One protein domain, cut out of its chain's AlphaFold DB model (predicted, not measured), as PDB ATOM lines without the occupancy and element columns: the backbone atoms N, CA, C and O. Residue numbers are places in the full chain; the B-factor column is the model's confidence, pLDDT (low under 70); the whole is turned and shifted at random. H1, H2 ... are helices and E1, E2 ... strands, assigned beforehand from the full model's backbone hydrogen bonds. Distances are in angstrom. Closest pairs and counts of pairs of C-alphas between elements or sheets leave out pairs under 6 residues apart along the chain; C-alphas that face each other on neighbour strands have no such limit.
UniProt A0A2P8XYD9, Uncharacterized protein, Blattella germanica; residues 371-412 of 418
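This is residues 371 to 412 of the 418 residues of an uncharacterized protein of Blattella germanica (UniProt A0A2P8XYD9). This is a piece with little regular structure: a chain that loops round from H1 at one end of the longest axis to H2 at the other, after which the strand E1 comes back beside the first printed residues, 371 to 372. The 42 printed residues hold two five-residue helices and one strand, in the order H1, H2, E1. The class is mixed, with 13 residues in named elements. It is only just compact, close to loose, with a radius of gyration of the C-alphas of 10.7 A and spans of 27 by 20 by 19 A.

H1, residues 377 to 381, begins at C-alpha (-39.163, 82.152, 140.259). H2 is residues 403 to 407. E1, residues 409 to 411, ends at C-alpha (-34.231, 71.811, 127.002). Each measures 6.3 A.

Residues 371 to 372 pair, parallel, with residues 410 to 411 of E1, which pairs with no named strand. H1 is apart from H2 and from E1. H2 and E1 meet only through their tight link. In H1 and H2 every O i to N i+4 pair is within hydrogen-bond range.

The C-alphas of Ser 378 and Asn 404, the two farthest apart, are 27.9 A apart. The printed part has no cut. The link from H1 to H2, residues 382 to 402, is long. Mean pLDDT of the printed part is 87.7; residue 383 is under 70.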
ATOM      1  N   VAL A 371     -40.397  68.727 126.453       90.12
ATOM      2  CA  VAL A 371     -39.813  70.054 126.243       90.12
ATOM      3  C   VAL A 371     -39.781  70.800 127.574       90.12
ATOM      4  O   VAL A 371     -40.822  71.149 128.130       90.12
ATOM      5  N   VAL A 372     -38.577  71.065 128.078       94.00
ATOM      6  CA  VAL A 372     -38.362  71.798 129.330       94.00
ATOM      7  C   VAL A 372     -37.893  73.209 129.012       94.00
ATOM      8  O   VAL A 372     -36.810  73.403 128.462       94.00
ATOM      9  N   THR A 373     -38.686  74.206 129.397       93.62
ATOM     10  CA  THR A 373     -38.300  75.619 129.348       93.62
ATOM     11  C   THR A 373     -38.106  76.167 130.765       93.62
ATOM     12  O   THR A 373     -38.905  75.879 131.664       93.62
ATOM     13  N   PRO A 374     -37.053  76.963 131.024       91.75
ATOM     14  CA  PRO A 374     -36.918  77.645 132.301       91.75
ATOM     15  C   PRO A 374     -38.039  78.684 132.465       91.75
ATOM     16  O   PRO A 374     -38.473  79.323 131.509       91.75
ATOM     17  N   VAL A 375     -38.511  78.872 133.700       91.12
ATOM     18  CA  VAL A 375     -39.572  79.833 134.057       91.12
ATOM     19  C   VAL A 375     -39.185  80.656 135.290       91.12
ATOM     20  O   VAL A 375     -38.464  80.165 136.171       91.12
ATOM     21  N   ARG A 376     -39.678  81.906 135.373       87.19
ATOM     22  CA  ARG A 376     -39.364  82.849 136.469       87.19
ATOM     23  C   ARG A 376     -39.709  82.251 137.840       87.19
ATOM     24  O   ARG A 376     -40.649  81.469 137.988       87.19
ATOM     25  N   ARG A 377     -38.962  82.647 138.879       84.50
ATOM     26  CA  ARG A 377     -39.163  82.152 140.259       84.50
ATOM     27  C   ARG A 377     -40.580  82.433 140.777       84.50
ATOM     28  O   ARG A 377     -41.140  81.588 141.468       84.50
ATOM     29  N   SER A 378     -41.161  83.573 140.396       85.50
ATOM     30  CA  SER A 378     -42.560  83.930 140.659       85.50
ATOM     31  C   SER A 378     -43.531  82.921 140.044       85.50
ATOM     32  O   SER A 378     -44.360  82.380 140.767       85.50
ATOM     33  N   THR A 379     -43.361  82.580 138.763       81.81
ATOM     34  CA  THR A 379     -44.148  81.564 138.042       81.81
ATOM     35  C   THR A 379     -44.122  80.206 138.751       81.81
ATOM     36  O   THR A 379     -45.166  79.580 138.914       81.81
ATOM     37  N   ARG A 380     -42.948  79.774 139.243       79.94
ATOM     38  CA  ARG A 380     -42.799  78.519 140.013       79.94
ATOM     39  C   ARG A 380     -43.469  78.564 141.389       79.94
ATOM     40  O   ARG A 380     -43.897  77.529 141.888       79.94
ATOM     41  N   ALA A 381     -43.524  79.736 142.022       78.31
ATOM     42  CA  ALA A 381     -44.188  79.920 143.311       78.31
ATOM     43  C   ALA A 381     -45.719  79.996 143.159       78.31
ATOM     44  O   ALA A 381     -46.447  79.436 143.975       78.31
ATOM     45  N   SER A 382     -46.215  80.632 142.093       79.81
ATOM     46  CA  SER A 382     -47.642  80.818 141.801       79.81
ATOM     47  C   SER A 382     -48.240  79.668 140.973       79.81
ATOM     48  O   SER A 382     -48.899  79.915 139.959       79.81
ATOM     49  N   ALA A 383     -47.992  78.415 141.371       66.44
ATOM     50  CA  ALA A 383     -48.307  77.212 140.582       66.44
ATOM     51  C   ALA A 383     -49.773  77.113 140.088       66.44
ATOM     52  O   ALA A 383     -50.042  76.464 139.078       66.44
ATOM     53  N   SER A 384     -50.704  77.814 140.745       70.56
ATOM     54  CA  SER A 384     -52.139  77.855 140.428       70.56
ATOM     55  C   SER A 384     -52.508  78.312 139.012       70.56
ATOM     56  O   SER A 384     -53.606  77.998 138.562       70.56
ATOM     57  N   ARG A 385     -51.652  79.066 138.304       78.50
ATOM     58  CA  ARG A 385     -51.983  79.556 136.946       78.50
ATOM     59  C   ARG A 385     -51.767  78.534 135.830       78.50
ATOM     60  O   ARG A 385     -52.336  78.719 134.762       78.50
ATOM     61  N   TYR A 386     -50.963  77.500 136.070       81.31
ATOM     62  CA  TYR A 386     -50.602  76.493 135.061       81.31
ATOM     63  C   TYR A 386     -51.067  75.084 135.439       81.31
ATOM     64  O   TYR A 386     -51.158  74.224 134.574       81.31
ATOM     65  N   SER A 387     -51.442  74.853 136.704       80.75
ATOM     66  CA  SER A 387     -51.988  73.571 137.175       80.75
ATOM     67  C   SER A 387     -53.314  73.163 136.519       80.75
ATOM     68  O   SER A 387     -53.727  72.020 136.664       80.75
ATOM     69  N   SER A 388     -54.003  74.087 135.844       84.38
ATOM     70  CA  SER A 388     -55.244  73.827 135.104       84.38
ATOM     71  C   SER A 388     -55.037  73.597 133.605       84.38
ATOM     72  O   SER A 388     -56.008  73.293 132.916       84.38
ATOM     73  N   THR A 389     -53.821  73.761 133.073       84.31
ATOM     74  CA  THR A 389     -53.549  73.577 131.642       84.31
ATOM     75  C   THR A 389     -53.133  72.126 131.372       84.31
ATOM     76  O   THR A 389     -52.077  71.713 131.854       84.31
ATOM     77  N   PRO A 390     -53.916  71.331 130.614       86.06
ATOM     78  CA  PRO A 390     -53.559  69.947 130.315       86.06
ATOM     79  C   PRO A 390     -52.194  69.851 129.621       86.06
ATOM     80  O   PRO A 390     -51.866  70.674 128.770       86.06
ATOM     81  N   GLY A 391     -51.391  68.853 129.998       87.19
ATOM     82  CA  GLY A 391     -50.053  68.624 129.434       87.19
ATOM     83  C   GLY A 391     -48.928  69.517 129.984       87.19
ATOM     84  O   GLY A 391     -47.766  69.262 129.675       87.19
ATOM     85  N   LEU A 392     -49.219  70.517 130.826       90.56
ATOM     86  CA  LEU A 392     -48.205  71.382 131.442       90.56
ATOM     87  C   LEU A 392     -47.932  70.998 132.902       90.56
ATOM     88  O   LEU A 392     -48.808  71.075 133.760       90.56
ATOM     89  N   LEU A 393     -46.679  70.641 133.203       90.94
ATOM     90  CA  LEU A 393     -46.237  70.261 134.546       90.94
ATOM     91  C   LEU A 393     -45.164  71.226 135.074       90.94
ATOM     92  O   LEU A 393     -43.994  71.156 134.700       90.94
ATOM     93  N   CYS A 394     -45.543  72.119 135.991       91.38
ATOM     94  CA  CYS A 394     -44.588  72.983 136.688       91.38
ATOM     95  C   CYS A 394     -43.958  72.264 137.891       91.38
ATOM     96  O   CYS A 394     -44.608  72.089 138.922       91.38
ATOM     97  N   VAL A 395     -42.668  71.923 137.805       91.19
ATOM     98  CA  VAL A 395     -41.906  71.354 138.931       91.19
ATOM     99  C   VAL A 395     -40.989  72.366 139.621       91.19
ATOM    100  O   VAL A 395     -40.486  73.313 139.017       91.19
ATOM    101  N   LYS A 396     -40.726  72.136 140.915       89.44
ATOM    102  CA  LYS A 396     -39.741  72.907 141.700       89.44
ATOM    103  C   LYS A 396     -38.296  72.461 141.443       89.44
ATOM    104  O   LYS A 396     -37.385  73.269 141.588       89.44
ATOM    105  N   SER A 397     -38.103  71.190 141.091       91.25
ATOM    106  CA  SER A 397     -36.816  70.553 140.804       91.25
ATOM    107  C   SER A 397     -37.020  69.443 139.777       91.25
ATOM    108  O   SER A 397     -38.029  68.740 139.829       91.25
ATOM    109  N   LEU A 398     -36.051  69.255 138.878       92.44
ATOM    110  CA  LEU A 398     -36.062  68.162 137.901       92.44
ATOM    111  C   LEU A 398     -35.978  66.786 138.578       92.44
ATOM    112  O   LEU A 398     -36.491  65.811 138.043       92.44
ATOM    113  N   ASN A 399     -35.397  66.700 139.780       94.81
ATOM    114  CA  ASN A 399     -35.301  65.447 140.535       94.81
ATOM    115  C   ASN A 399     -36.662  64.900 140.994       94.81
ATOM    116  O   ASN A 399     -36.746  63.725 141.336       94.81
ATOM    117  N   ASN A 400     -37.717  65.721 140.962       93.44
ATOM    118  CA  ASN A 400     -39.088  65.303 141.264       93.44
ATOM    119  C   ASN A 400     -39.767  64.598 140.072       93.44
ATOM    120  O   ASN A 400     -40.921  64.196 140.190       93.44
ATOM    121  N   LEU A 401     -39.093  64.497 138.921       93.94
ATOM    122  CA  LEU A 401     -39.588  63.843 137.713       93.94
ATOM    123  C   LEU A 401     -39.018  62.423 137.615       93.94
ATOM    124  O   LEU A 401     -37.868  62.165 137.998       93.94
ATOM    125  N   GLU A 402     -39.813  61.497 137.078       94.75
ATOM    126  CA  GLU A 402     -39.393  60.103 136.938       94.75
ATOM    127  C   GLU A 402     -38.088  59.971 136.130       94.75
ATOM    128  O   GLU A 402     -37.827  60.778 135.229       94.75
ATOM    129  N   PRO A 403     -37.249  58.953 136.404       93.38
ATOM    130  CA  PRO A 403     -35.986  58.761 135.688       93.38
ATOM    131  C   PRO A 403     -36.153  58.595 134.173       93.38
ATOM    132  O   PRO A 403     -35.251  58.967 133.428       93.38
ATOM    133  N   ASN A 404     -37.283  58.043 133.725       87.88
ATOM    134  CA  ASN A 404     -37.579  57.831 132.308       87.88
ATOM    135  C   ASN A 404     -37.878  59.165 131.616       87.88
ATOM    136  O   ASN A 404     -37.186  59.521 130.668       87.88
ATOM    137  N   ILE A 405     -38.796  59.953 132.191       91.31
ATOM    138  CA  ILE A 405     -39.116  61.323 131.764       91.31
ATOM    139  C   ILE A 405     -37.834  62.168 131.715       91.31
ATOM    140  O   ILE A 405     -37.564  62.826 130.718       91.31
ATOM    141  N   ARG A 406     -36.989  62.120 132.762       92.31
ATOM    142  CA  ARG A 406     -35.714  62.869 132.811       92.31
ATOM    143  C   ARG A 406     -34.744  62.531 131.679       92.31
ATOM    144  O   ARG A 406     -34.005  63.412 131.252       92.31
ATOM    145  N   LYS A 407     -34.722  61.281 131.213       89.81
ATOM    146  CA  LYS A 407     -33.853  60.845 130.108       89.81
ATOM    147  C   LYS A 407     -34.356  61.302 128.739       89.81
ATOM    148  O   LYS A 407     -33.533  61.418 127.837       89.81
ATOM    149  N   SER A 408     -35.651  61.587 128.591       89.25
ATOM    150  CA  SER A 408     -36.244  62.143 127.369       89.25
ATOM    151  C   SER A 408     -36.540  63.646 127.470       89.25
ATOM    152  O   SER A 408     -37.420  64.155 126.789       89.25
ATOM    153  N   MET A 409     -35.835  64.410 128.312       92.88
ATOM    154  CA  MET A 409     -36.008  65.871 128.337       92.88
ATOM    155  C   MET A 409     -35.184  66.570 127.259       92.88
ATOM    156  O   MET A 409     -33.971  66.386 127.172       92.88
ATOM    157  N   VAL A 410     -35.836  67.462 126.514       91.12
ATOM    158  CA  VAL A 410     -35.183  68.401 125.596       91.12
ATOM    159  C   VAL A 410     -35.340  69.809 126.154       91.12
ATOM    160  O   VAL A 410     -36.447  70.341 126.247       91.12
ATOM    161  N   PHE A 411     -34.225  70.431 126.530       92.75
ATOM    162  CA  PHE A 411     -34.231  71.811 127.002       92.75
ATOM    163  C   PHE A 411     -34.379  72.776 125.826       92.75
ATOM    164  O   PHE A 411     -33.617  72.705 124.863       92.75
ATOM    165  N   LYS A 412     -35.328  73.710 125.930       92.25
ATOM    166  CA  LYS A 412     -35.394  74.888 125.057       92.25
ATOM    167  C   LYS A 412     -35.109  76.150 125.879       92.25
ATOM    168  O   LYS A 412     -35.645  76.271 126.986       92.25
TER     169      LYS A 412